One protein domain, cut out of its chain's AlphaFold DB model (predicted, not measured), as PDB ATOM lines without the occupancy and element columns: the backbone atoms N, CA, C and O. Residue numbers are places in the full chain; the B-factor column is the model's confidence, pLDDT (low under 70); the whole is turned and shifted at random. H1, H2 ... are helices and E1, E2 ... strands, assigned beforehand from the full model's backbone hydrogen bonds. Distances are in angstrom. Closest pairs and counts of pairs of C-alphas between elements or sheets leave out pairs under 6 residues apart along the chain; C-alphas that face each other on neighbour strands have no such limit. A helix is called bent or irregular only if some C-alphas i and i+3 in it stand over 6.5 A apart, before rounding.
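AT A GLANCE: This is residues 315 to 518 of the 551 residues of an uncharacterized protein of Amphiamblys sp. WSBS2006 (UniProt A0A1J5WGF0). The chain is wound in stacked turns, a short solenoid with a twisted wall of nine strands side by side along its length. H2, H4, H6 and H7 cover one face of this wall, the small two-strand sheet of E4 and E6 lies on the far side of the turns, and E11 folds back at one end. The 204 printed residues hold seven named helices and eleven named strands, along the chain E1 H1 E2 H2 E3 H3 E4 E5 H4 E6 E7 H5 E8 H6 E9 H7 E10 E11. The large sheet, E1 E2 E3 E5 E7 E8 E9 E10 E11, is mixed, and the class is mixed, helices and strands. The whole is compact, with a radius of gyration of the C-alphas of 16.9 A and spans of 52, 35 and 30 A.

IN THESE COORDINATES: Find C-alpha 315 at (29.315, -24.084, 39.077), where E1, residues 315 to 320, begins. Next come H1, 323 to 326, E2, 344 to 349, H2, 350 to 354, E3, 366 to 371, H3, 374 to 381, E4, 388 to 391, E5, 395 to 400, H4, 401 to 405, and E6, 409 to 411. E7, 417 to 424, is 19.7 A long, H5 is 427 to 435, and E8, 446 to 453, is 19.8 A long. After H6, 454 to 461, and E9, 472 to 476, H7, 480 to 493, runs 19.2 A. E10, 500 to 505, and E11, 508 to 513, end at C-alpha 513, (6.856, -16.840, 11.356).

HOW THE PARTS SIT: Begin at edge strand E1, parallel to E2, with N 318 and O 346 2.8 A apart. E7 and E8 are parallel, with N 450 and O 420 at 2.8 A; the hairpin E10 and E11 is antiparallel, with N 510 and O 503 at 2.8 A. E4 and E6 are parallel, with N 410 and O 388 at 2.8 A. E7, H5, E8 is one strand-helix-strand unit, two parallel neighbour strands joined through a helix, with a right-handed crossover. H6 and H7 are irregular: C-alphas 457 and 460 are 7.5 A apart, 488 and 491 7.4 A. They touch at a shallow tilt of 15 degrees, closest at the C-alphas of Asp 460 and Leu 493, 6.3 A. Every O i to N i+4 pair is within hydrogen-bond range in H3 and H5, against 0 of 1 in H2 and H4, 0 of 4 in H6 and 8 of 10 in H7; O i to N i+3 pairs within range are 2 of 2, 2 of 2 and 4 of 5 in H2, H4 and H6, and H1 is too short for an i+4 pair.

THE WHOLE: The farthest C-alphas, of Gly 327 and Ala 518, are 53.4 A apart. The printed part has no cut; the links H1 to E2 and H2 to E3 are long. Mean pLDDT of the printed part is 84.5, with residues 327 to 337 and 513 to 518 among those under 70.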
ATOM      1  N   ARG A 315      30.664 -23.818  38.564       95.12
ATOM      2  CA  ARG A 315      29.315 -24.084  39.077       95.12
ATOM      3  C   ARG A 315      29.213 -24.013  40.596       95.12
ATOM      4  O   ARG A 315      29.933 -24.714  41.300       95.12
ATOM      5  N   LEU A 316      28.214 -23.278  41.077       95.19
ATOM      6  CA  LEU A 316      27.754 -23.317  42.463       95.19
ATOM      7  C   LEU A 316      26.409 -24.044  42.539       95.19
ATOM      8  O   LEU A 316      25.490 -23.706  41.796       95.19
ATOM      9  N   LEU A 317      26.274 -25.018  43.434       96.62
ATOM     10  CA  LEU A 317      25.010 -25.673  43.759       96.62
ATOM     11  C   LEU A 317      24.648 -25.384  45.214       96.62
ATOM     12  O   LEU A 317      25.440 -25.664  46.108       96.62
ATOM     13  N   LEU A 318      23.445 -24.862  45.439       95.06
ATOM     14  CA  LEU A 318      22.867 -24.620  46.758       95.06
ATOM     15  C   LEU A 318      21.613 -25.477  46.899       95.06
ATOM     16  O   LEU A 318      20.630 -25.257  46.190       95.06
ATOM     17  N   HIS A 319      21.641 -26.452  47.802       95.75
ATOM     18  CA  HIS A 319      20.505 -27.323  48.086       95.75
ATOM     19  C   HIS A 319      20.092 -27.181  49.542       95.75
ATOM     20  O   HIS A 319      20.920 -27.353  50.427       95.75
ATOM     21  N   SER A 320      18.813 -26.917  49.790       93.44
ATOM     22  CA  SER A 320      18.237 -27.031  51.127       93.44
ATOM     23  C   SER A 320      16.823 -27.589  51.047       93.44
ATOM     24  O   SER A 320      16.010 -27.126  50.238       93.44
ATOM     25  N   GLU A 321      16.525 -28.546  51.922       91.12
ATOM     26  CA  GLU A 321      15.183 -29.106  52.086       91.12
ATOM     27  C   GLU A 321      14.391 -28.434  53.219       91.12
ATOM     28  O   GLU A 321      13.172 -28.593  53.288       91.12
ATOM     29  N   ASN A 322      15.041 -27.635  54.075       87.06
ATOM     30  CA  ASN A 322      14.409 -27.009  55.235       87.06
ATOM     31  C   ASN A 322      14.426 -25.472  55.150       87.06
ATOM     32  O   ASN A 322      15.476 -24.834  55.096       87.06
ATOM     33  N   LYS A 323      13.239 -24.863  55.228       87.06
ATOM     34  CA  LYS A 323      13.033 -23.407  55.224       87.06
ATOM     35  C   LYS A 323      13.799 -22.685  56.335       87.06
ATOM     36  O   LYS A 323      14.224 -21.546  56.152       87.06
ATOM     37  N   GLU A 324      13.991 -23.331  57.483       84.94
ATOM     38  CA  GLU A 324      14.752 -22.780  58.608       84.94
ATOM     39  C   GLU A 324      16.240 -22.609  58.280       84.94
ATOM     40  O   GLU A 324      16.899 -21.761  58.890       84.94
ATOM     41  N   THR A 325      16.772 -23.363  57.308       76.81
ATOM     42  CA  THR A 325      18.201 -23.308  56.967       76.81
ATOM     43  C   THR A 325      18.606 -22.039  56.253       76.81
ATOM     44  O   THR A 325      19.789 -21.730  56.224       76.81
ATOM     45  N   VAL A 326      17.661 -21.298  55.679       74.44
ATOM     46  CA  VAL A 326      17.982 -20.082  54.926       74.44
ATOM     47  C   VAL A 326      17.967 -18.842  55.827       74.44
ATOM     48  O   VAL A 326      18.330 -17.745  55.410       74.44
ATOM     49  N   GLY A 327      17.614 -19.015  57.109       65.62
ATOM     50  CA  GLY A 327      17.526 -17.929  58.077       65.62
ATOM     51  C   GLY A 327      16.538 -16.834  57.653       65.62
ATOM     52  O   GLY A 327      15.897 -16.888  56.610       65.62
ATOM     53  N   LYS A 328      16.382 -15.800  58.486       63.22
ATOM     54  CA  LYS A 328      15.518 -14.656  58.140       63.22
ATOM     55  C   LYS A 328      16.176 -13.667  57.176       63.22
ATOM     56  O   LYS A 328      15.486 -12.778  56.692       63.22
ATOM     57  N   ARG A 329      17.498 -13.724  56.983       59.03
ATOM     58  CA  ARG A 329      18.262 -12.668  56.303       59.03
ATOM     59  C   ARG A 329      19.615 -13.178  55.819       59.03
ATOM     60  O   ARG A 329      20.575 -13.128  56.577       59.03
ATOM     61  N   PHE A 330      19.701 -13.548  54.548       60.16
ATOM     62  CA  PHE A 330      20.957 -13.454  53.804       60.16
ATOM     63  C   PHE A 330      20.740 -12.530  52.609       60.16
ATOM     64  O   PHE A 330      20.662 -12.944  51.460       60.16
ATOM     65  N   LEU A 331      20.606 -11.241  52.932       54.28
ATOM     66  CA  LEU A 331      20.903 -10.171  51.990       54.28
ATOM     67  C   LEU A 331      22.426 -10.132  51.899       54.28
ATOM     68  O   LEU A 331      23.076  -9.614  52.808       54.28
ATOM     69  N   PHE A 332      23.002 -10.719  50.853       59.84
ATOM     70  CA  PHE A 332      24.410 -10.488  50.564       59.84
ATOM     71  C   PHE A 332      24.567  -8.993  50.279       59.84
ATOM     72  O   PHE A 332      24.011  -8.477  49.306       59.84
ATOM     73  N   SER A 333      25.272  -8.278  51.159       54.88
ATOM     74  CA  SER A 333      25.731  -6.931  50.840       54.88
ATOM     75  C   SER A 333      26.597  -7.010  49.585       54.88
ATOM     76  O   SER A 333      27.320  -7.987  49.378       54.88
ATOM     77  N   GLU A 334      26.456  -6.012  48.716       56.56
ATOM     78  CA  GLU A 334      27.104  -5.944  47.407       56.56
ATOM     79  C   GLU A 334      28.563  -6.420  47.441       56.56
ATOM     80  O   GLU A 334      29.369  -5.929  48.224       56.56
ATOM     81  N   GLY A 335      28.900  -7.385  46.579       55.72
ATOM     82  CA  GLY A 335      30.289  -7.770  46.316       55.72
ATOM     83  C   GLY A 335      30.830  -8.985  47.072       55.72
ATOM     84  O   GLY A 335      31.988  -9.340  46.853       55.72
ATOM     85  N   HIS A 336      30.036  -9.662  47.902       57.19
ATOM     86  CA  HIS A 336      30.532 -10.822  48.646       57.19
ATOM     87  C   HIS A 336      30.043 -12.152  48.067       57.19
ATOM     88  O   HIS A 336      28.869 -12.502  48.157       57.19
ATOM     89  N   GLY A 337      30.987 -12.928  47.534       69.50
ATOM     90  CA  GLY A 337      30.912 -14.385  47.579       69.50
ATOM     91  C   GLY A 337      30.934 -15.110  46.239       69.50
ATOM     92  O   GLY A 337      30.737 -14.540  45.164       69.50
ATOM     93  N   LEU A 338      31.122 -16.426  46.360       79.50
ATOM     94  CA  LEU A 338      31.157 -17.406  45.271       79.50
ATOM     95  C   LEU A 338      29.985 -17.263  44.293       79.50
ATOM     96  O   LEU A 338      30.136 -17.502  43.100       79.50
ATOM     97  N   VAL A 339      28.818 -16.825  44.769       84.19
ATOM     98  CA  VAL A 339      27.622 -16.667  43.933       84.19
ATOM     99  C   VAL A 339      27.868 -15.728  42.746       84.19
ATOM    100  O   VAL A 339      27.462 -16.049  41.633       84.19
ATOM    101  N   ALA A 340      28.569 -14.606  42.952       82.50
ATOM    102  CA  ALA A 340      28.849 -13.631  41.892       82.50
ATOM    103  C   ALA A 340      29.914 -14.111  40.886       82.50
ATOM    104  O   ALA A 340      30.091 -13.510  39.825       82.50
ATOM    105  N   GLU A 341      30.642 -15.174  41.222       86.50
ATOM    106  CA  GLU A 341      31.763 -15.701  40.439       86.50
ATOM    107  C   GLU A 341      31.381 -16.952  39.647       86.50
ATOM    108  O   GLU A 341      32.032 -17.269  38.653       86.50
ATOM    109  N   ALA A 342      30.307 -17.641  40.039       89.62
ATOM    110  CA  ALA A 342      29.825 -18.825  39.345       89.62
ATOM    111  C   ALA A 342      29.271 -18.479  37.952       89.62
ATOM    112  O   ALA A 342      28.340 -17.676  37.817       89.62
ATOM    113  N   ARG A 343      29.766 -19.169  36.914       91.88
ATOM    114  CA  ARG A 343      29.151 -19.127  35.571       91.88
ATOM    115  C   ARG A 343      27.769 -19.768  35.570       91.88
ATOM    116  O   ARG A 343      26.862 -19.285  34.895       91.88
ATOM    117  N   THR A 344      27.597 -20.847  36.330       94.00
ATOM    118  CA  THR A 344      26.315 -21.530  36.503       94.00
ATOM    119  C   THR A 344      25.946 -21.622  37.976       94.00
ATOM    120  O   THR A 344      26.705 -22.153  38.784       94.00
ATOM    121  N   LEU A 345      24.743 -21.177  38.323       94.75
ATOM    122  CA  LEU A 345      24.202 -21.284  39.674       94.75
ATOM    123  C   LEU A 345      23.027 -22.261  39.675       94.75
ATOM    124  O   LEU A 345      22.080 -22.085  38.922       94.75
ATOM    125  N   SER A 346      23.079 -23.308  40.490       96.06
ATOM    126  CA  SER A 346      22.004 -24.291  40.651       96.06
ATOM    127  C   SER A 346      21.381 -24.167  42.038       96.06
ATOM    128  O   SER A 346      22.066 -24.361  43.034       96.06
ATOM    129  N   LEU A 347      20.089 -23.870  42.106       95.50
ATOM    130  CA  LEU A 347      19.348 -23.589  43.333       95.50
ATOM    131  C   LEU A 347      18.237 -24.610  43.508       95.50
ATOM    132  O   LEU A 347      17.326 -24.682  42.682       95.50
ATOM    133  N   TRP A 348      18.336 -25.429  44.545       96.38
ATOM    134  CA  TRP A 348      17.431 -26.548  44.773       96.38
ATOM    135  C   TRP A 348      16.649 -26.354  46.074       96.38
ATOM    136  O   TRP A 348      17.232 -26.039  47.116       96.38
ATOM    137  N   GLY A 349      15.331 -26.560  46.017       94.81
ATOM    138  CA  GLY A 349      14.444 -26.434  47.179       94.81
ATOM    139  C   GLY A 349      14.455 -25.021  47.772       94.81
ATOM    140  O   GLY A 349      14.331 -24.035  47.045       94.81
ATOM    141  N   PHE A 350      14.650 -24.908  49.087       93.69
ATOM    142  CA  PHE A 350      14.812 -23.616  49.763       93.69
ATOM    143  C   PHE A 350      16.147 -22.933  49.443       93.69
ATOM    144  O   PHE A 350      16.299 -21.748  49.722       93.69
ATOM    145  N   GLY A 351      17.073 -23.615  48.758       90.62
ATOM    146  CA  GLY A 351      18.330 -23.031  48.290       90.62
ATOM    147  C   GLY A 351      18.151 -21.773  47.425       90.62
ATOM    148  O   GLY A 351      19.035 -20.924  47.361       90.62
ATOM    149  N   VAL A 352      16.974 -21.606  46.813       90.75
ATOM    150  CA  VAL A 352      16.577 -20.404  46.059       90.75
ATOM    151  C   VAL A 352      16.625 -19.131  46.896       90.75
ATOM    152  O   VAL A 352      16.950 -18.064  46.379       90.75
ATOM    153  N   LEU A 353      16.327 -19.233  48.190       89.50
ATOM    154  CA  LEU A 353      16.267 -18.085  49.088       89.50
ATOM    155  C   LEU A 353      17.658 -17.533  49.450       89.50
ATOM    156  O   LEU A 353      17.742 -16.424  49.970       89.50
ATOM    157  N   PHE A 354      18.746 -18.249  49.134       81.94
ATOM    158  CA  PHE A 354      20.107 -17.714  49.261       81.94
ATOM    159  C   PHE A 354      20.448 -16.701  48.160       81.94
ATOM    160  O   PHE A 354      21.461 -16.014  48.251       81.94
ATOM    161  N   VAL A 355      19.649 -16.595  47.095       78.81
ATOM    162  CA  VAL A 355      20.005 -15.749  45.952       78.81
ATOM    163  C   VAL A 355      19.356 -14.386  46.059       78.81
ATOM    164  O   VAL A 355      18.200 -14.164  45.697       78.81
ATOM    165  N   GLN A 356      20.168 -13.451  46.531       71.62
ATOM    166  CA  GLN A 356      19.974 -12.025  46.338       71.62
ATOM    167  C   GLN A 356      21.298 -11.466  45.836       71.62
ATOM    168  O   GLN A 356      22.120 -11.013  46.624       71.62
ATOM    169  N   THR A 357      21.555 -11.587  44.531       65.25
ATOM    170  CA  THR A 357      22.802 -11.094  43.930       65.25
ATOM    171  C   THR A 357      22.595  -9.678  43.396       65.25
ATOM    172  O   THR A 357      21.935  -9.520  42.366       65.25
ATOM    173  N   PRO A 358      23.163  -8.642  44.033       54.66
ATOM    174  CA  PRO A 358      23.067  -7.266  43.548       54.66
ATOM    175  C   PRO A 358      24.158  -6.901  42.526       54.66
ATOM    176  O   PRO A 358      24.283  -5.738  42.162       54.66
ATOM    177  N   SER A 359      24.980  -7.856  42.066       68.81
ATOM    178  CA  SER A 359      26.071  -7.536  41.137       68.81
ATOM    179  C   SER A 359      25.525  -6.928  39.842       68.81
ATOM    180  O   SER A 359      24.709  -7.544  39.155       68.81
ATOM    181  N   ALA A 360      26.009  -5.730  39.510       69.38
ATOM    182  CA  ALA A 360      25.671  -5.014  38.284       69.38
ATOM    183  C   ALA A 360      26.310  -5.632  37.026       69.38
ATOM    184  O   ALA A 360      25.902  -5.308  35.912       69.38
ATOM    185  N   GLU A 361      27.303  -6.514  37.187       76.44
ATOM    186  CA  GLU A 361      27.995  -7.147  36.065       76.44
ATOM    187  C   GLU A 361      27.511  -8.588  35.814       76.44
ATOM    188  O   GLU A 361      27.511  -9.411  36.739       76.44
ATOM    189  N   PRO A 362      27.141  -8.928  34.562       65.69
ATOM    190  CA  PRO A 362      26.684 -10.258  34.173       65.69
ATOM    191  C   PRO A 362      27.860 -11.246  34.089       65.69
ATOM    192  O   PRO A 362      28.437 -11.445  33.020       65.69
ATOM    193  N   ARG A 363      28.227 -11.882  35.207       82.38
ATOM    194  CA  ARG A 363      29.174 -13.019  35.201       82.38
ATOM    195  C   ARG A 363      28.480 -14.375  35.134       82.38
ATOM    196  O   ARG A 363      29.004 -15.303  34.525       82.38
ATOM    197  N   THR A 364      27.291 -14.482  35.718       89.38
ATOM    198  CA  THR A 364      26.507 -15.715  35.690       89.38
ATOM    199  C   THR A 364      25.828 -15.866  34.334       89.38
ATOM    200  O   THR A 364      24.996 -15.060  33.928       89.38
ATOM    201  N   GLU A 365      26.184 -16.911  33.602       92.81
ATOM    202  CA  GLU A 365      25.590 -17.217  32.303       92.81
ATOM    203  C   GLU A 365      24.212 -17.858  32.477       92.81
ATOM    204  O   GLU A 365      23.284 -17.533  31.739       92.81
ATOM    205  N   GLN A 366      24.061 -18.736  33.471       94.50
ATOM    206  CA  GLN A 366      22.840 -19.514  33.648       94.50
ATOM    207  C   GLN A 366      22.498 -19.745  35.121       94.50
ATOM    208  O   GLN A 366      23.351 -20.153  35.912       94.50
ATOM    209  N   ILE A 367      21.226 -19.548  35.469       95.06
ATOM    210  CA  ILE A 367      20.666 -19.892  36.778       95.06
ATOM    211  C   ILE A 367      19.637 -21.009  36.612       95.06
ATOM    212  O   ILE A 367      18.634 -20.851  35.929       95.06
ATOM    213  N   ASP A 368      19.882 -22.138  37.258       96.38
ATOM    214  CA  ASP A 368      19.023 -23.314  37.272       96.38
ATOM    215  C   ASP A 368      18.271 -23.382  38.601       96.38
ATOM    216  O   ASP A 368      18.886 -23.584  39.645       96.38
ATOM    217  N   ILE A 369      16.948 -23.274  38.573       96.31
ATOM    218  CA  ILE A 369      16.086 -23.310  39.757       96.31
ATOM    219  C   ILE A 369      15.252 -24.588  39.720       96.31
ATOM    220  O   ILE A 369      14.409 -24.746  38.838       96.31
ATOM    221  N   ASP A 370      15.447 -25.488  40.679       97.06
ATOM    222  CA  ASP A 370      14.740 -26.771  40.755       97.06
ATOM    223  C   ASP A 370      13.989 -26.907  42.081       97.06
ATOM    224  O   ASP A 370      14.577 -26.906  43.164       97.06
ATOM    225  N   ILE A 371      12.663 -27.015  42.001       95.94
ATOM    226  CA  ILE A 371      11.822 -27.264  43.170       95.94
ATOM    227  C   ILE A 371      10.966 -28.488  42.889       95.94
ATOM    228  O   ILE A 371       9.997 -28.444  42.133       95.94
ATOM    229  N   ALA A 372      11.315 -29.592  43.544       94.25
ATOM    230  CA  ALA A 372      10.673 -30.883  43.337       94.25
ATOM    231  C   ALA A 372       9.294 -31.022  44.014       94.25
ATOM    232  O   ALA A 372       8.591 -31.995  43.735       94.25
ATOM    233  N   CYS A 373       8.911 -30.080  44.886       94.12
ATOM    234  CA  CYS A 373       7.736 -30.155  45.758       94.12
ATOM    235  C   CYS A 373       6.866 -28.883  45.676       94.12
ATOM    236  O   CYS A 373       7.386 -27.769  45.780       94.12
ATOM    237  N   LEU A 374       5.545 -29.031  45.512       93.69
ATOM    238  CA  LEU A 374       4.614 -27.902  45.382       93.69
ATOM    239  C   LEU A 374       4.522 -27.080  46.672       93.69
ATOM    240  O   LEU A 374       4.468 -25.853  46.620       93.69
ATOM    241  N   GLU A 375       4.510 -27.749  47.821       93.94
ATOM    242  CA  GLU A 375       4.439 -27.124  49.140       93.94
ATOM    243  C   GLU A 375       5.642 -26.206  49.369       93.94
ATOM    244  O   GLU A 375       5.460 -25.060  49.766       93.94
ATOM    245  N   THR A 376       6.847 -26.658  49.008       93.75
ATOM    246  CA  THR A 376       8.069 -25.844  49.056       93.75
ATOM    247  C   THR A 376       7.970 -24.622  48.143       93.75
ATOM    248  O   THR A 376       8.308 -23.518  48.562       93.75
ATOM    249  N   ALA A 377       7.475 -24.783  46.909       94.25
ATOM    250  CA  ALA A 377       7.310 -23.660  45.983       94.25
ATOM    251  C   ALA A 377       6.324 -22.613  46.523       94.25
ATOM    252  O   ALA A 377       6.614 -21.420  46.464       94.25
ATOM    253  N   ARG A 378       5.193 -23.049  47.092       92.50
ATOM    254  CA  ARG A 378       4.217 -22.161  47.743       92.50
ATOM    255  C   ARG A 378       4.797 -21.480  48.962       92.50
ATOM    256  O   ARG A 378       4.643 -20.281  49.118       92.50
ATOM    257  N   GLU A 379       5.520 -22.220  49.788       92.94
ATOM    258  CA  GLU A 379       6.139 -21.653  50.973       92.94
ATOM    259  C   GLU A 379       7.156 -20.564  50.614       92.94
ATOM    260  O   GLU A 379       7.178 -19.530  51.276       92.94
ATOM    261  N   ILE A 380       7.939 -20.761  49.544       91.81
ATOM    262  CA  ILE A 380       8.830 -19.740  48.967       91.81
ATOM    263  C   ILE A 380       8.017 -18.576  48.371       91.81
ATOM    264  O   ILE A 380       8.378 -17.403  48.504       91.81
ATOM    265  N   GLN A 381       6.890 -18.874  47.724       90.69
ATOM    266  CA  GLN A 381       5.994 -17.866  47.166       90.69
ATOM    267  C   GLN A 381       5.345 -16.989  48.248       90.69
ATOM    268  O   GLN A 381       5.196 -15.784  48.051       90.69
ATOM    269  N   ASP A 382       5.056 -17.559  49.410       90.75
ATOM    270  CA  ASP A 382       4.410 -16.893  50.539       90.75
ATOM    271  C   ASP A 382       5.410 -16.199  51.472       90.75
ATOM    272  O   ASP A 382       5.007 -15.526  52.425       90.75
ATOM    273  N   THR A 383       6.722 -16.327  51.228       88.25
ATOM    274  CA  THR A 383       7.696 -15.587  52.034       88.25
ATOM    275  C   THR A 383       7.515 -14.075  51.845       88.25
ATOM    276  O   THR A 383       7.217 -13.618  50.735       88.25
ATOM    277  N   PRO A 384       7.666 -13.274  52.916       86.12
ATOM    278  CA  PRO A 384       7.392 -11.838  52.880       86.12
ATOM    279  C   PRO A 384       8.364 -11.066  51.981       86.12
ATOM    280  O   PRO A 384       8.088  -9.918  51.630       86.12
ATOM    281  N   GLU A 385       9.500 -11.663  51.612       81.38
ATOM    282  CA  GLU A 385      10.427 -11.070  50.663       81.38
ATOM    283  C   GLU A 385       9.711 -10.888  49.329       81.38
ATOM    284  O   GLU A 385       9.159 -11.843  48.765       81.38
ATOM    285  N   PRO A 386       9.711  -9.658  48.802       70.12
ATOM    286  CA  PRO A 386       8.851  -9.354  47.684       70.12
ATOM    287  C   PRO A 386       9.349 -10.052  46.414       70.12
ATOM    288  O   PRO A 386       8.523 -10.396  45.572       70.12
ATOM    289  N   TYR A 387      10.666 -10.305  46.290       82.38
ATOM    290  CA  TYR A 387      11.277 -10.839  45.074       82.38
ATOM    291  C   TYR A 387      12.519 -11.712  45.318       82.38
ATOM    292  O   TYR A 387      13.268 -11.498  46.270       82.38
ATOM    293  N   ILE A 388      12.763 -12.640  44.391       86.00
ATOM    294  CA  ILE A 388      14.020 -13.383  44.224       86.00
ATOM    295  C   ILE A 388      14.868 -12.600  43.218       86.00
ATOM    296  O   ILE A 388      14.487 -12.474  42.051       86.00
ATOM    297  N   LEU A 389      15.989 -12.031  43.663       85.19
ATOM    298  CA  LEU A 389      16.844 -11.183  42.828       85.19
ATOM    299  C   LEU A 389      17.918 -12.033  42.145       85.19
ATOM    300  O   LEU A 389      18.921 -12.381  42.761       85.19
ATOM    301  N   ILE A 390      17.706 -12.324  40.861       82.69
ATOM    302  CA  ILE A 390      18.556 -13.202  40.030       82.69
ATOM    303  C   ILE A 390      19.757 -12.432  39.421       82.69
ATOM    304  O   ILE A 390      20.601 -12.999  38.732       82.69
ATOM    305  N   GLY A 391      19.877 -11.127  39.697       82.62
ATOM    306  CA  GLY A 391      20.979 -10.293  39.207       82.62
ATOM    307  C   GLY A 391      20.936 -10.081  37.689       82.62
ATOM    308  O   GLY A 391      19.858  -9.892  37.116       82.62
ATOM    309  N   CYS A 392      22.110 -10.089  37.053       84.31
ATOM    310  CA  CYS A 392      22.309  -9.905  35.609       84.31
ATOM    311  C   CYS A 392      22.606 -11.230  34.876       84.31
ATOM    312  O   CYS A 392      23.471 -11.273  34.006       84.31
ATOM    313  N   ALA A 393      21.951 -12.336  35.239       89.75
ATOM    314  CA  ALA A 393      22.176 -13.594  34.527       89.75
ATOM    315  C   ALA A 393      21.633 -13.550  33.087       89.75
ATOM    316  O   ALA A 393      20.565 -12.986  32.852       89.75
ATOM    317  N   LYS A 394      22.333 -14.180  32.129       92.56
ATOM    318  CA  LYS A 394      21.858 -14.251  30.729       92.56
ATOM    319  C   LYS A 394      20.628 -15.145  30.596       92.56
ATOM    320  O   LYS A 394      19.665 -14.783  29.925       92.56
ATOM    321  N   GLY A 395      20.651 -16.312  31.235       93.94
ATOM    322  CA  GLY A 395      19.564 -17.283  31.179       93.94
ATOM    323  C   GLY A 395      19.096 -17.762  32.547       93.94
ATOM    324  O   GLY A 395      19.882 -17.865  33.490       93.94
ATOM    325  N   VAL A 396      17.817 -18.120  32.640       95.31
ATOM    326  CA  VAL A 396      17.244 -18.802  33.806       95.31
ATOM    327  C   VAL A 396      16.420 -20.012  33.372       95.31
ATOM    328  O   VAL A 396      15.627 -19.937  32.435       95.31
ATOM    329  N   VAL A 397      16.611 -21.143  34.049       96.88
ATOM    330  CA  VAL A 397      15.890 -22.396  33.820       96.88
ATOM    331  C   VAL A 397      15.085 -22.740  35.066       96.88
ATOM    332  O   VAL A 397      15.646 -23.042  36.114       96.88
ATOM    333  N   PHE A 398      13.764 -22.745  34.940       96.94
ATOM    334  CA  PHE A 398      12.832 -23.180  35.971       96.94
ATOM    335  C   PHE A 398      12.443 -24.641  35.739       96.94
ATOM    336  O   PHE A 398      11.792 -24.963  34.742       96.94
ATOM    337  N   ARG A 399      12.851 -25.524  36.652       97.31
ATOM    338  CA  ARG A 399      12.501 -26.945  36.675       97.31
ATOM    339  C   ARG A 399      11.383 -27.270  37.661       97.31
ATOM    340  O   ARG A 399      11.372 -26.814  38.805       97.31
ATOM    341  N   GLU A 400      10.486 -28.147  37.222       96.00
ATOM    342  CA  GLU A 400       9.379 -28.665  38.035       96.00
ATOM    343  C   GLU A 400       8.536 -27.540  38.663       96.00
ATOM    344  O   GLU A 400       8.069 -26.679  37.929       96.00
ATOM    345  N   PHE A 401       8.292 -27.502  39.977       95.69
ATOM    346  CA  PHE A 401       7.410 -26.491  40.582       95.69
ATOM    347  C   PHE A 401       8.022 -25.091  40.658       95.69
ATOM    348  O   PHE A 401       7.324 -24.145  41.026       95.69
ATOM    349  N   SER A 402       9.298 -24.919  40.297       95.06
ATOM    350  CA  SER A 402       9.959 -23.623  40.434       95.06
ATOM    351  C   SER A 402       9.416 -22.552  39.493       95.06
ATOM    352  O   SER A 402       9.563 -21.374  39.800       95.06
ATOM    353  N   PHE A 403       8.717 -22.911  38.407       94.19
ATOM    354  CA  PHE A 403       8.083 -21.916  37.528       94.19
ATOM    355  C   PHE A 403       7.051 -21.051  38.271       94.19
ATOM    356  O   PHE A 403       6.803 -19.920  37.868       94.19
ATOM    357  N   LEU A 404       6.475 -21.536  39.380       93.44
ATOM    358  CA  LEU A 404       5.573 -20.741  40.224       93.44
ATOM    359  C   LEU A 404       6.273 -19.512  40.823       93.44
ATOM    360  O   LEU A 404       5.622 -18.531  41.178       93.44
ATOM    361  N   LEU A 405       7.604 -19.543  40.888       93.06
ATOM    362  CA  LEU A 405       8.423 -18.437  41.358       93.06
ATOM    363  C   LEU A 405       8.692 -17.380  40.283       93.06
ATOM    364  O   LEU A 405       9.197 -16.319  40.640       93.06
ATOM    365  N   LEU A 406       8.306 -17.603  39.014       91.31
ATOM    366  CA  LEU A 406       8.491 -16.639  37.916       91.31
ATOM    367  C   LEU A 406       7.979 -15.236  38.282       91.31
ATOM    368  O   LEU A 406       8.659 -14.241  38.043       91.31
ATOM    369  N   GLY A 407       6.819 -15.154  38.942       86.81
ATOM    370  CA  GLY A 407       6.231 -13.878  39.358       86.81
ATOM    371  C   GLY A 407       6.971 -13.180  40.508       86.81
ATOM    372  O   GLY A 407       6.830 -11.970  40.677       86.81
ATOM    373  N   LYS A 408       7.772 -13.916  41.294       89.56
ATOM    374  CA  LYS A 408       8.639 -13.346  42.342       89.56
ATOM    375  C   LYS A 408      10.045 -13.067  41.835       89.56
ATOM    376  O   LYS A 408      10.764 -12.291  42.450       89.56
ATOM    377  N   THR A 409      10.476 -13.670  40.742       89.31
ATOM    378  CA  THR A 409      11.827 -13.457  40.230       89.31
ATOM    379  C   THR A 409      11.961 -12.107  39.531       89.31
ATOM    380  O   THR A 409      11.139 -11.731  38.698       89.31
ATOM    381  N   LYS A 410      13.010 -11.363  39.883       86.81
ATOM    382  CA  LYS A 410      13.340 -10.061  39.300       86.81
ATOM    383  C   LYS A 410      14.806  -9.987  38.914       86.81
ATOM    384  O   LYS A 410      15.674 -10.553  39.578       86.81
ATOM    385  N   THR A 411      15.065  -9.232  37.857       84.25
ATOM    386  CA  THR A 411      16.406  -8.818  37.454       84.25
ATOM    387  C   THR A 411      16.749  -7.461  38.051       84.25
ATOM    388  O   THR A 411      15.872  -6.681  38.439       84.25
ATOM    389  N   HIS A 412      18.044  -7.173  38.127       79.50
ATOM    390  CA  HIS A 412      18.518  -5.843  38.488       79.50
ATOM    391  C   HIS A 412      18.343  -4.873  37.300       79.50
ATOM    392  O   HIS A 412      18.508  -5.276  36.149       79.50
ATOM    393  N   HIS A 413      17.988  -3.608  37.560       78.50
ATOM    394  CA  HIS A 413      17.866  -2.532  36.552       78.50
ATOM    395  C   HIS A 413      17.051  -2.857  35.281       78.50
ATOM    396  O   HIS A 413      17.435  -2.460  34.185       78.50
ATOM    397  N   GLU A 414      15.931  -3.579  35.404       73.69
ATOM    398  CA  GLU A 414      15.094  -3.967  34.251       73.69
ATOM    399  C   GLU A 414      15.845  -4.773  33.173       73.69
ATOM    400  O   GLU A 414      15.437  -4.793  32.004       73.69
ATOM    401  N   HIS A 415      16.943  -5.441  33.551       82.62
ATOM    402  CA  HIS A 415      17.708  -6.265  32.630       82.62
ATOM    403  C   HIS A 415      16.810  -7.348  32.027       82.62
ATOM    404  O   HIS A 415      16.002  -7.975  32.717       82.62
ATOM    405  N   LEU A 416      16.941  -7.530  30.719       84.81
ATOM    406  CA  LEU A 416      16.190  -8.511  29.962       84.81
ATOM    407  C   LEU A 416      16.966  -9.824  29.974       84.81
ATOM    408  O   LEU A 416      18.118  -9.829  29.552       84.81
ATOM    409  N   PHE A 417      16.345 -10.924  30.398       90.31
ATOM    410  CA  PHE A 417      16.960 -12.233  30.186       90.31
ATOM    411  C   PHE A 417      17.106 -12.494  28.687       90.31
ATOM    412  O   PHE A 417      16.183 -12.228  27.913       90.31
ATOM    413  N   ASP A 418      18.230 -13.063  28.268       94.06
ATOM    414  CA  ASP A 418      18.355 -13.603  26.918       94.06
ATOM    415  C   ASP A 418      17.412 -14.800  26.764       94.06
ATOM    416  O   ASP A 418      16.760 -14.966  25.732       94.06
ATOM    417  N   THR A 419      17.314 -15.648  27.796       95.25
ATOM    418  CA  THR A 419      16.468 -16.847  27.767       95.25
ATOM    419  C   THR A 419      15.846 -17.172  29.125       95.25
ATOM    420  O   THR A 419      16.540 -17.326  30.126       95.25
ATOM    421  N   VAL A 420      14.530 -17.373  29.142       95.44
ATOM    422  CA  VAL A 420      13.796 -18.000  30.249       95.44
ATOM    423  C   VAL A 420      13.333 -19.365  29.764       95.44
ATOM    424  O   VAL A 420      12.611 -19.446  28.776       95.44
ATOM    425  N   CYS A 421      13.730 -20.440  30.434       96.62
ATOM    426  CA  CYS A 421      13.335 -21.802  30.097       96.62
ATOM    427  C   CYS A 421      12.450 -22.389  31.198       96.62
ATOM    428  O   CYS A 421      12.822 -22.365  32.365       96.62
ATOM    429  N   ILE A 422      11.311 -22.970  30.826       96.38
ATOM    430  CA  ILE A 422      10.428 -23.731  31.714       96.38
ATOM    431  C   ILE A 422      10.520 -25.201  31.313       96.38
ATOM    432  O   ILE A 422      10.106 -25.583  30.217       96.38
ATOM    433  N   ASP A 423      11.074 -26.025  32.196       96.31
ATOM    434  CA  ASP A 423      11.366 -27.434  31.942       96.31
ATOM    435  C   ASP A 423      10.657 -28.338  32.962       96.31
ATOM    436  O   ASP A 423      11.042 -28.431  34.127       96.31
ATOM    437  N   ILE A 424       9.594 -29.013  32.521       95.25
ATOM    438  CA  ILE A 424       8.776 -29.871  33.389       95.25
ATOM    439  C   ILE A 424       8.851 -31.312  32.903       95.25
ATOM    440  O   ILE A 424       8.247 -31.660  31.885       95.25
ATOM    441  N   ALA A 425       9.528 -32.186  33.644       93.38
ATOM    442  CA  ALA A 425       9.627 -33.593  33.271       93.38
ATOM    443  C   ALA A 425       8.442 -34.413  33.817       93.38
ATOM    444  O   ALA A 425       7.928 -35.327  33.150       93.38
ATOM    445  N   LYS A 426       7.954 -34.103  35.024       93.25
ATOM    446  CA  LYS A 426       6.952 -34.929  35.723       93.25
ATOM    447  C   LYS A 426       5.509 -34.520  35.390       93.25
ATOM    448  O   LYS A 426       5.121 -33.364  35.466       93.25
ATOM    449  N   THR A 427       4.653 -35.506  35.083       90.56
ATOM    450  CA  THR A 427       3.204 -35.260  34.862       90.56
ATOM    451  C   THR A 427       2.496 -34.853  36.154       90.56
ATOM    452  O   THR A 427       1.526 -34.101  36.115       90.56
ATOM    453  N   LYS A 428       2.990 -35.354  37.298       92.81
ATOM    454  CA  LYS A 428       2.494 -35.012  38.635       92.81
ATOM    455  C   LYS A 428       2.471 -33.491  38.831       92.81
ATOM    456  O   LYS A 428       1.430 -32.956  39.195       92.81
ATOM    457  N   THR A 429       3.552 -32.816  38.445       91.62
ATOM    458  CA  THR A 429       3.710 -31.360  38.510       91.62
ATOM    459  C   THR A 429       2.598 -30.620  37.775       91.62
ATOM    460  O   THR A 429       1.954 -29.745  38.349       91.62
ATOM    461  N   ILE A 430       2.285 -31.026  36.540       90.81
ATOM    462  CA  ILE A 430       1.197 -30.429  35.748       90.81
ATOM    463  C   ILE A 430      -0.163 -30.645  36.408       90.81
ATOM    464  O   ILE A 430      -0.980 -29.731  36.459       90.81
ATOM    465  N   ARG A 431      -0.428 -31.854  36.916       91.12
ATOM    466  CA  ARG A 431      -1.714 -32.174  37.543       91.12
ATOM    467  C   ARG A 431      -1.943 -31.336  38.797       91.12
ATOM    468  O   ARG A 431      -3.023 -30.774  38.952       91.12
ATOM    469  N   GLU A 432      -0.940 -31.255  39.662       91.06
ATOM    470  CA  GLU A 432      -1.040 -30.541  40.935       91.06
ATOM    471  C   GLU A 432      -1.184 -29.033  40.711       91.06
ATOM    472  O   GLU A 432      -2.092 -28.418  41.269       91.06
ATOM    473  N   THR A 433      -0.400 -28.467  39.792       89.06
ATOM    474  CA  THR A 433      -0.500 -27.047  39.409       89.06
ATOM    475  C   THR A 433      -1.795 -26.716  38.663       89.06
ATOM    476  O   THR A 433      -2.350 -25.638  38.832       89.06
ATOM    477  N   SER A 434      -2.341 -27.649  37.878       86.31
ATOM    478  CA  SER A 434      -3.640 -27.453  37.216       86.31
ATOM    479  C   SER A 434      -4.811 -27.501  38.194       86.31
ATOM    480  O   SER A 434      -5.824 -26.846  37.961       86.31
ATOM    481  N   SER A 435      -4.693 -28.298  39.259       85.44
ATOM    482  CA  SER A 435      -5.734 -28.432  40.281       85.44
ATOM    483  C   SER A 435      -5.747 -27.301  41.298       85.44
ATOM    484  O   SER A 435      -6.746 -27.116  41.984       85.44
ATOM    485  N   SER A 436      -4.649 -26.558  41.414       79.75
ATOM    486  CA  SER A 436      -4.595 -25.415  42.303       79.75
ATOM    487  C   SER A 436      -5.225 -24.176  41.680       79.75
ATOM    488  O   SER A 436      -5.083 -23.922  40.479       79.75
ATOM    489  N   ASP A 437      -5.822 -23.339  42.529       79.06
ATOM    490  CA  ASP A 437      -6.199 -21.949  42.223       79.06
ATOM    491  C   ASP A 437      -4.954 -21.058  42.039       79.06
ATOM    492  O   ASP A 437      -4.924 -19.890  42.413       79.06
ATOM    493  N   THR A 438      -3.877 -21.624  41.495       72.38
ATOM    494  CA  THR A 438      -2.647 -20.914  41.189       72.38
ATOM    495  C   THR A 438      -2.953 -19.841  40.167       72.38
ATOM    496  O   THR A 438      -3.358 -20.129  39.032       72.38
ATOM    497  N   THR A 439      -2.755 -18.610  40.623       78.69
ATOM    498  CA  THR A 439      -2.799 -17.382  39.845       78.69
ATOM    499  C   THR A 439      -1.956 -17.534  38.589       78.69
ATOM    500  O   THR A 439      -0.892 -18.155  38.614       78.69
ATOM    501  N   ILE A 440      -2.443 -16.965  37.489       83.50
ATOM    502  CA  ILE A 440      -1.666 -16.834  36.260       83.50
ATOM    503  C   ILE A 440      -0.365 -16.103  36.611       83.50
ATOM    504  O   ILE A 440      -0.394 -15.037  37.233       83.50
ATOM    505  N   VAL A 441       0.771 -16.705  36.271       85.50
ATOM    506  CA  VAL A 441       2.085 -16.203  36.656       85.50
ATOM    507  C   VAL A 441       2.584 -15.252  35.569       85.50
ATOM    508  O   VAL A 441       2.718 -15.685  34.422       85.50
ATOM    509  N   PRO A 442       2.855 -13.973  35.882       85.44
ATOM    510  CA  PRO A 442       3.437 -13.061  34.910       85.44
ATOM    511  C   PRO A 442       4.838 -13.531  34.549       85.44
ATOM    512  O   PRO A 442       5.640 -13.866  35.426       85.44
ATOM    513  N   ILE A 443       5.133 -13.568  33.252       82.19
ATOM    514  CA  ILE A 443       6.496 -13.821  32.799       82.19
ATOM    515  C   ILE A 443       7.383 -12.618  33.106       82.19
ATOM    516  O   ILE A 443       6.920 -11.488  33.205       82.19
ATOM    517  N   ILE A 444       8.678 -12.868  33.258       84.44
ATOM    518  CA  ILE A 444       9.693 -11.821  33.374       84.44
ATOM    519  C   ILE A 444      10.121 -11.394  31.973       84.44
ATOM    520  O   ILE A 444      10.151 -12.205  31.052       84.44
ATOM    521  N   LYS A 445      10.491 -10.125  31.809       87.81
ATOM    522  CA  LYS A 445      10.983  -9.580  30.544       87.81
ATOM    523  C   LYS A 445      12.158 -10.423  30.007       87.81
ATOM    524  O   LYS A 445      13.230 -10.451  30.613       87.81
ATOM    525  N   THR A 446      11.959 -11.105  28.882       91.62
ATOM    526  CA  THR A 446      12.938 -11.985  28.234       91.62
ATOM    527  C   THR A 446      12.976 -11.762  26.718       91.62
ATOM    528  O   THR A 446      12.047 -11.234  26.110       91.62
ATOM    529  N   GLN A 447      14.078 -12.132  26.078       93.25
ATOM    530  CA  GLN A 447      14.213 -12.166  24.620       93.25
ATOM    531  C   GLN A 447      13.557 -13.441  24.082       93.25
ATOM    532  O   GLN A 447      12.734 -13.382  23.163       93.25
ATOM    533  N   ARG A 448      13.873 -14.574  24.716       94.75
ATOM    534  CA  ARG A 448      13.382 -15.906  24.367       94.75
ATOM    535  C   ARG A 448      12.706 -16.575  25.558       94.75
ATOM    536  O   ARG A 448      13.263 -16.623  26.656       94.75
ATOM    537  N   LEU A 449      11.525 -17.133  25.323       94.94
ATOM    538  CA  LEU A 449      10.871 -18.074  26.224       94.94
ATOM    539  C   LEU A 449      10.998 -19.481  25.638       94.94
ATOM    540  O   LEU A 449      10.535 -19.731  24.529       94.94
ATOM    541  N   GLU A 450      11.606 -20.403  26.372       95.69
ATOM    542  CA  GLU A 450      11.663 -21.817  26.013       95.69
ATOM    543  C   GLU A 450      10.729 -22.629  26.903       95.69
ATOM    544  O   GLU A 450      10.725 -22.489  28.125       95.69
ATOM    545  N   MET A 451       9.968 -23.531  26.299       95.00
ATOM    546  CA  MET A 451       9.177 -24.528  27.009       95.00
ATOM    547  C   MET A 451       9.643 -25.911  26.601       95.00
ATOM    548  O   MET A 451       9.558 -26.281  25.430       95.00
ATOM    549  N   ARG A 452      10.140 -26.675  27.570       94.56
ATOM    550  CA  ARG A 452      10.665 -28.025  27.361       94.56
ATOM    551  C   ARG A 452       9.768 -29.066  28.006       94.56
ATOM    552  O   ARG A 452       9.080 -28.801  28.997       94.56
ATOM    553  N   ASN A 453       9.799 -30.271  27.444       91.94
ATOM    554  CA  ASN A 453       9.082 -31.430  27.962       91.94
ATOM    555  C   ASN A 453       7.581 -31.130  28.131       91.94
ATOM    556  O   ASN A 453       6.901 -30.738  27.182       91.94
ATOM    557  N   LYS A 454       7.036 -31.298  29.339       93.12
ATOM    558  CA  LYS A 454       5.622 -31.041  29.648       93.12
ATOM    559  C   LYS A 454       5.346 -29.582  30.005       93.12
ATOM    560  O   LYS A 454       4.189 -29.255  30.251       93.12
ATOM    561  N   GLY A 455       6.357 -28.705  30.004       92.06
ATOM    562  CA  GLY A 455       6.215 -27.291  30.368       92.06
ATOM    563  C   GLY A 455       5.213 -26.541  29.494       92.06
ATOM    564  O   GLY A 455       4.501 -25.672  29.976       92.06
ATOM    565  N   MET A 456       5.048 -26.964  28.243       91.94
ATOM    566  CA  MET A 456       4.064 -26.390  27.324       91.94
ATOM    567  C   MET A 456       2.602 -26.590  27.786       91.94
ATOM    568  O   MET A 456       1.719 -25.821  27.413       91.94
ATOM    569  N   LEU A 457       2.322 -27.574  28.648       92.75
ATOM    570  CA  LEU A 457       0.996 -27.733  29.259       92.75
ATOM    571  C   LEU A 457       0.676 -26.650  30.303       92.75
ATOM    572  O   LEU A 457      -0.455 -26.601  30.773       92.75
ATOM    573  N   LEU A 458       1.648 -25.804  30.662       91.81
ATOM    574  CA  LEU A 458       1.482 -24.674  31.580       91.81
ATOM    575  C   LEU A 458       1.253 -23.344  30.858       91.81
ATOM    576  O   LEU A 458       1.182 -22.310  31.514       91.81
ATOM    577  N   LEU A 459       1.138 -23.341  29.527       89.62
ATOM    578  CA  LEU A 459       0.960 -22.112  28.751       89.62
ATOM    579  C   LEU A 459      -0.221 -21.268  29.239       89.62
ATOM    580  O   LEU A 459      -0.096 -20.058  29.361       89.62
ATOM    581  N   ASP A 460      -1.351 -21.893  29.574       88.19
ATOM    582  CA  ASP A 460      -2.536 -21.181  30.069       88.19
ATOM    583  C   ASP A 460      -2.418 -20.689  31.521       88.19
ATOM    584  O   ASP A 460      -3.316 -20.010  32.021       88.19
ATOM    585  N   ARG A 461      -1.305 -20.997  32.190       90.06
ATOM    586  CA  ARG A 461      -0.950 -20.510  33.529       90.06
ATOM    587  C   ARG A 461       0.109 -19.423  33.501       90.06
ATOM    588  O   ARG A 461       0.502 -18.950  34.564       90.06
ATOM    589  N   ILE A 462       0.558 -19.028  32.319       88.31
ATOM    590  CA  ILE A 462       1.606 -18.037  32.150       88.31
ATOM    591  C   ILE A 462       1.018 -16.835  31.420       88.31
ATOM    592  O   ILE A 462       0.504 -16.956  30.310       88.31
ATOM    593  N   ASP A 463       1.098 -15.668  32.052       87.81
ATOM    594  CA  ASP A 463       0.666 -14.419  31.435       87.81
ATOM    595  C   ASP A 463       1.788 -13.895  30.535       87.81
ATOM    596  O   ASP A 463       2.780 -13.331  31.006       87.81
ATOM    597  N   ILE A 464       1.621 -14.112  29.229       83.81
ATOM    598  CA  ILE A 464       2.448 -13.529  28.162       83.81
ATOM    599  C   ILE A 464       1.810 -12.277  27.544       83.81
ATOM    600  O   ILE A 464       2.378 -11.691  26.622       83.81
ATOM    601  N   SER A 465       0.617 -11.892  28.008       75.00
ATOM    602  CA  SER A 465      -0.209 -10.870  27.363       75.00
ATOM    603  C   SER A 465       0.264  -9.449  27.650       75.00
ATOM    604  O   SER A 465      -0.030  -8.528  26.883       75.00
ATOM    605  N   GLN A 466       1.026  -9.254  28.728       71.25
ATOM    606  CA  GLN A 466       1.625  -7.960  29.015       71.25
ATOM    607  C   GLN A 466       2.657  -7.625  27.928       71.25
ATOM    608  O   GLN A 466       3.394  -8.474  27.427       71.25
ATOM    609  N   SER A 467       2.681  -6.369  27.494       50.69
ATOM    610  CA  SER A 467       3.552  -5.913  26.412       50.69
ATOM    611  C   SER A 467       5.027  -5.925  26.840       50.69
ATOM    612  O   SER A 467       5.377  -5.304  27.841       50.69
ATOM    613  N   GLY A 468       5.895  -6.570  26.051       60.38
ATOM    614  CA  GLY A 468       7.360  -6.468  26.164       60.38
ATOM    615  C   GLY A 468       8.111  -7.696  26.690       60.38
ATOM    616  O   GLY A 468       9.288  -7.557  27.018       60.38
ATOM    617  N   PHE A 469       7.471  -8.866  26.776       70.38
ATOM    618  CA  PHE A 469       7.981  -9.965  27.602       70.38
ATOM    619  C   PHE A 469       8.714 -11.107  26.890       70.38
ATOM    620  O   PHE A 469       9.589 -11.684  27.516       70.38
ATOM    621  N   ALA A 470       8.423 -11.434  25.631       86.38
ATOM    622  CA  ALA A 470       9.210 -12.390  24.844       86.38
ATOM    623  C   ALA A 470       9.074 -12.073  23.353       86.38
ATOM    624  O   ALA A 470       7.957 -11.870  22.880       86.38
ATOM    625  N   LYS A 471      10.191 -12.035  22.618       90.50
ATOM    626  CA  LYS A 471      10.178 -11.912  21.149       90.50
ATOM    627  C   LYS A 471      10.068 -13.272  20.475       90.50
ATOM    628  O   LYS A 471       9.396 -13.409  19.458       90.50
ATOM    629  N   GLU A 472      10.713 -14.279  21.052       94.12
ATOM    630  CA  GLU A 472      10.711 -15.639  20.526       94.12
ATOM    631  C   GLU A 472      10.117 -16.618  21.540       94.12
ATOM    632  O   GLU A 472      10.467 -16.589  22.722       94.12
ATOM    633  N   LEU A 473       9.262 -17.523  21.064       93.62
ATOM    634  CA  LEU A 473       8.768 -18.668  21.822       93.62
ATOM    635  C   LEU A 473       9.275 -19.964  21.189       93.62
ATOM    636  O   LEU A 473       8.913 -20.295  20.062       93.62
ATOM    637  N   PHE A 474      10.082 -20.717  21.926       94.69
ATOM    638  CA  PHE A 474      10.563 -22.033  21.525       94.69
ATOM    639  C   PHE A 474       9.811 -23.109  22.294       94.69
ATOM    640  O   PHE A 474       9.811 -23.132  23.523       94.69
ATOM    641  N   VAL A 475       9.195 -24.030  21.565       92.81
ATOM    642  CA  VAL A 475       8.459 -25.155  22.135       92.81
ATOM    643  C   VAL A 475       9.167 -26.442  21.743       92.81
ATOM    644  O   VAL A 475       9.136 -26.856  20.584       92.81
ATOM    645  N   TYR A 476       9.794 -27.087  22.726       91.62
ATOM    646  CA  TYR A 476      10.423 -28.394  22.578       91.62
ATOM    647  C   TYR A 476       9.419 -29.480  22.957       91.62
ATOM    648  O   TYR A 476       9.299 -29.875  24.120       91.62
ATOM    649  N   ALA A 477       8.660 -29.933  21.964       81.94
ATOM    650  CA  ALA A 477       7.609 -30.922  22.136       81.94
ATOM    651  C   ALA A 477       8.126 -32.324  21.791       81.94
ATOM    652  O   ALA A 477       8.357 -32.643  20.627       81.94
ATOM    653  N   GLU A 478       8.224 -33.207  22.787       80.94
ATOM    654  CA  GLU A 478       8.567 -34.620  22.543       80.94
ATOM    655  C   GLU A 478       7.489 -35.365  21.733       80.94
ATOM    656  O   GLU A 478       7.757 -36.403  21.134       80.94
ATOM    657  N   LYS A 479       6.246 -34.866  21.743       85.50
ATOM    658  CA  LYS A 479       5.086 -35.501  21.106       85.50
ATOM    659  C   LYS A 479       4.284 -34.480  20.311       85.50
ATOM    660  O   LYS A 479       4.013 -33.389  20.804       85.50
ATOM    661  N   SER A 480       3.802 -34.869  19.132       83.31
ATOM    662  CA  SER A 480       2.966 -34.023  18.260       83.31
ATOM    663  C   SER A 480       1.681 -33.521  18.931       83.31
ATOM    664  O   SER A 480       1.233 -32.415  18.646       83.31
ATOM    665  N   VAL A 481       1.131 -34.287  19.881       85.06
ATOM    666  CA  VAL A 481      -0.046 -33.897  20.684       85.06
ATOM    667  C   VAL A 481       0.163 -32.552  21.386       85.06
ATOM    668  O   VAL A 481      -0.779 -31.778  21.543       85.06
ATOM    669  N   TYR A 482       1.400 -32.248  21.779       86.25
ATOM    670  CA  TYR A 482       1.734 -30.978  22.406       86.25
ATOM    671  C   TYR A 482       1.645 -29.816  21.406       86.25
ATOM    672  O   TYR A 482       1.013 -28.806  21.697       86.25
ATOM    673  N   VAL A 483       2.130 -29.996  20.178       85.44
ATOM    674  CA  VAL A 483       1.978 -28.989  19.115       85.44
ATOM    675  C   VAL A 483       0.498 -28.695  18.849       85.44
ATOM    676  O   VAL A 483       0.097 -27.535  18.789       85.44
ATOM    677  N   SER A 484      -0.353 -29.724  18.771       87.19
ATOM    678  CA  SER A 484      -1.803 -29.532  18.617       87.19
ATOM    679  C   SER A 484      -2.425 -28.773  19.795       87.19
ATOM    680  O   SER A 484      -3.242 -27.877  19.580       87.19
ATOM    681  N   TYR A 485      -2.024 -29.094  21.028       89.19
ATOM    682  CA  TYR A 485      -2.477 -28.383  22.227       89.19
ATOM    683  C   TYR A 485      -2.081 -26.900  22.194       89.19
ATOM    684  O   TYR A 485      -2.915 -26.046  22.496       89.19
ATOM    685  N   PHE A 486      -0.851 -26.581  21.772       89.62
ATOM    686  CA  PHE A 486      -0.409 -25.198  21.591       89.62
ATOM    687  C   PHE A 486      -1.340 -24.442  20.638       89.62
ATOM    688  O   PHE A 486      -1.871 -23.394  21.001       89.62
ATOM    689  N   TRP A 487      -1.589 -24.987  19.443       87.75
ATOM    690  CA  TRP A 487      -2.424 -24.312  18.445       87.75
ATOM    691  C   TRP A 487      -3.862 -24.122  18.918       87.75
ATOM    692  O   TRP A 487      -4.443 -23.070  18.676       87.75
ATOM    693  N   GLN A 488      -4.412 -25.087  19.659       90.06
ATOM    694  CA  GLN A 488      -5.739 -24.959  20.261       90.06
ATOM    695  C   GLN A 488      -5.811 -23.821  21.292       90.06
ATOM    696  O   GLN A 488      -6.867 -23.220  21.494       90.06
ATOM    697  N   LYS A 489      -4.703 -23.550  21.987       87.69
ATOM    698  CA  LYS A 489      -4.634 -22.552  23.059       87.69
ATOM    699  C   LYS A 489      -4.141 -21.191  22.585       87.69
ATOM    700  O   LYS A 489      -4.425 -20.218  23.274       87.69
ATOM    701  N   ARG A 490      -3.484 -21.104  21.425       85.56
ATOM    702  CA  ARG A 490      -2.872 -19.890  20.859       85.56
ATOM    703  C   ARG A 490      -3.730 -18.636  21.033       85.56
ATOM    704  O   ARG A 490      -3.239 -17.641  21.557       85.56
ATOM    705  N   ASP A 491      -4.999 -18.696  20.641       84.25
ATOM    706  CA  ASP A 491      -5.889 -17.526  20.673       84.25
ATOM    707  C   ASP A 491      -6.185 -17.048  22.101       84.25
ATOM    708  O   ASP A 491      -6.410 -15.864  22.333       84.25
ATOM    709  N   ARG A 492      -6.143 -17.961  23.080       82.50
ATOM    710  CA  ARG A 492      -6.353 -17.648  24.500       82.50
ATOM    711  C   ARG A 492      -5.106 -17.113  25.183       82.50
ATOM    712  O   ARG A 492      -5.235 -16.444  26.200       82.50
ATOM    713  N   LEU A 493      -3.925 -17.434  24.662       78.44
ATOM    714  CA  LEU A 493      -2.664 -17.057  25.293       78.44
ATOM    715  C   LEU A 493      -2.371 -15.566  25.156       78.44
ATOM    716  O   LEU A 493      -1.544 -15.058  25.895       78.44
ATOM    717  N   GLY A 494      -3.047 -14.862  24.241       75.25
ATOM    718  CA  GLY A 494      -2.748 -13.458  23.990       75.25
ATOM    719  C   GLY A 494      -1.285 -13.315  23.592       75.25
ATOM    720  O   GLY A 494      -0.528 -12.653  24.287       75.25
ATOM    721  N   MET A 495      -0.899 -13.960  22.480       75.94
ATOM    722  CA  MET A 495       0.481 -14.083  21.969       75.94
ATOM    723  C   MET A 495       1.259 -12.760  21.825       75.94
ATOM    724  O   MET A 495       2.451 -12.797  21.531       75.94
ATOM    725  N   GLY A 496       0.603 -11.615  22.040       74.44
ATOM    726  CA  GLY A 496       1.235 -10.333  22.321       74.44
ATOM    727  C   GLY A 496       2.336  -9.994  21.325       74.44
ATOM    728  O   GLY A 496       2.113  -9.990  20.118       74.44
ATOM    729  N   ASN A 497       3.532  -9.749  21.862       83.56
ATOM    730  CA  ASN A 497       4.721  -9.329  21.119       83.56
ATOM    731  C   ASN A 497       5.604 -10.495  20.627       83.56
ATOM    732  O   ASN A 497       6.759 -10.263  20.277       83.56
ATOM    733  N   ILE A 498       5.117 -11.742  20.632       89.25
ATOM    734  CA  ILE A 498       5.916 -12.891  20.181       89.25
ATOM    735  C   ILE A 498       6.024 -12.862  18.656       89.25
ATOM    736  O   ILE A 498       5.133 -13.322  17.959       89.25
ATOM    737  N   GLU A 499       7.134 -12.376  18.124       90.94
ATOM    738  CA  GLU A 499       7.393 -12.261  16.685       90.94
ATOM    739  C   GLU A 499       7.590 -13.635  16.011       90.94
ATOM    740  O   GLU A 499       7.236 -13.829  14.842       90.94
ATOM    741  N   ARG A 500       8.131 -14.613  16.753       91.88
ATOM    742  CA  ARG A 500       8.533 -15.921  16.214       91.88
ATOM    743  C   ARG A 500       8.161 -17.064  17.151       91.88
ATOM    744  O   ARG A 500       8.456 -17.014  18.343       91.88
ATOM    745  N   VAL A 501       7.565 -18.120  16.592       91.81
ATOM    746  CA  VAL A 501       7.308 -19.378  17.306       91.81
ATOM    747  C   VAL A 501       8.065 -20.503  16.610       91.81
ATOM    748  O   VAL A 501       7.844 -20.777  15.430       91.81
ATOM    749  N   VAL A 502       8.962 -21.160  17.339       92.75
ATOM    750  CA  VAL A 502       9.766 -22.276  16.832       92.75
ATOM    751  C   VAL A 502       9.331 -23.554  17.527       92.75
ATOM    752  O   VAL A 502       9.350 -23.636  18.756       92.75
ATOM    753  N   PHE A 503       8.967 -24.566  16.743       90.00
ATOM    754  CA  PHE A 503       8.694 -25.903  17.255       90.00
ATOM    755  C   PHE A 503       9.898 -26.784  16.968       90.00
ATOM    756  O   PHE A 503      10.233 -27.054  15.820       90.00
ATOM    757  N   ALA A 504      10.546 -27.253  18.023       88.25
ATOM    758  CA  ALA A 504      11.566 -28.278  17.913       88.25
ATOM    759  C   ALA A 504      10.977 -29.583  18.446       88.25
ATOM    760  O   ALA A 504      10.452 -29.640  19.560       88.25
ATOM    761  N   ASN A 505      11.036 -30.642  17.652       82.31
ATOM    762  CA  ASN A 505      10.683 -31.981  18.099       82.31
ATOM    763  C   ASN A 505      11.879 -32.918  17.880       82.31
ATOM    764  O   ASN A 505      12.896 -32.549  17.290       82.31
ATOM    765  N   THR A 506      11.771 -34.152  18.361       68.31
ATOM    766  CA  THR A 506      12.804 -35.181  18.154       68.31
ATOM    767  C   THR A 506      13.015 -35.552  16.678       68.31
ATOM    768  O   THR A 506      13.995 -36.220  16.364       68.31
ATOM    769  N   MET A 507      12.126 -35.117  15.779       65.00
ATOM    770  CA  MET A 507      12.134 -35.394  14.340       65.00
ATOM    771  C   MET A 507      12.685 -34.226  13.494       65.00
ATOM    772  O   MET A 507      12.860 -34.401  12.290       65.00
ATOM    773  N   GLY A 508      12.968 -33.054  14.081       72.94
ATOM    774  CA  GLY A 508      13.450 -31.868  13.365       72.94
ATOM    775  C   GLY A 508      12.989 -30.534  13.971       72.94
ATOM    776  O   GLY A 508      12.247 -30.488  14.955       72.94
ATOM    777  N   ILE A 509      13.456 -29.431  13.380       77.00
ATOM    778  CA  ILE A 509      13.039 -28.065  13.728       77.00
ATOM    779  C   ILE A 509      12.054 -27.590  12.658       77.00
ATOM    780  O   ILE A 509      12.418 -27.485  11.489       77.00
ATOM    781  N   GLU A 510      10.824 -27.287  13.063       73.75
ATOM    782  CA  GLU A 510       9.831 -26.599  12.239       73.75
ATOM    783  C   GLU A 510       9.740 -25.137  12.685       73.75
ATOM    784  O   GLU A 510       9.377 -24.818  13.821       73.75
ATOM    785  N   GLU A 511      10.068 -24.225  11.775       71.44
ATOM    786  CA  GLU A 511      10.019 -22.791  12.027       71.44
ATOM    787  C   GLU A 511       8.793 -22.168  11.354       71.44
ATOM    788  O   GLU A 511       8.590 -22.337  10.151       71.44
ATOM    789  N   LYS A 512       7.979 -21.425  12.118       71.19
ATOM    790  CA  LYS A 512       6.849 -20.661  11.572       71.19
ATOM    791  C   LYS A 512       6.903 -19.207  12.043       71.19
ATOM    792  O   LYS A 512       6.881 -18.916  13.237       71.19
ATOM    793  N   SER A 513       6.952 -18.281  11.088       69.38
ATOM    794  CA  SER A 513       6.856 -16.840  11.356       69.38
ATOM    795  C   SER A 513       5.397 -16.416  11.563       69.38
ATOM    796  O   SER A 513       4.492 -17.008  10.969       69.38
ATOM    797  N   GLN A 514       5.136 -15.380  12.373       58.56
ATOM    798  CA  GLN A 514       3.766 -14.867  12.536       58.56
ATOM    799  C   GLN A 514       3.151 -14.373  11.214       58.56
ATOM    800  O   GLN A 514       1.946 -14.527  11.019       58.56
ATOM    801  N   SER A 515       3.957 -13.829  10.295       53.12
ATOM    802  CA  SER A 515       3.476 -13.298   9.012       53.12
ATOM    803  C   SER A 515       3.034 -14.384   8.029       53.12
ATOM    804  O   SER A 515       2.156 -14.123   7.215       53.12
ATOM    805  N   SER A 516       3.567 -15.608   8.126       48.66
ATOM    806  CA  SER A 516       3.165 -16.733   7.266       48.66
ATOM    807  C   SER A 516       2.021 -17.577   7.849       48.66
ATOM    808  O   SER A 516       1.382 -18.342   7.131       48.66
ATOM    809  N   ALA A 517       1.720 -17.444   9.146       46.97
ATOM    810  CA  ALA A 517       0.722 -18.269   9.834       46.97
ATOM    811  C   ALA A 517      -0.742 -17.871   9.554       46.97
ATOM    812  O   ALA A 517      -1.650 -18.589   9.979       46.97
ATOM    813  N   ALA A 518      -0.983 -16.739   8.887       41.78
ATOM    814  CA  ALA A 518      -2.324 -16.294   8.503       41.78
ATOM    815  C   ALA A 518      -2.782 -16.840   7.134       41.78
ATOM    816  O   ALA A 518      -3.986 -16.914   6.902       41.78
TER     817      ALA A 518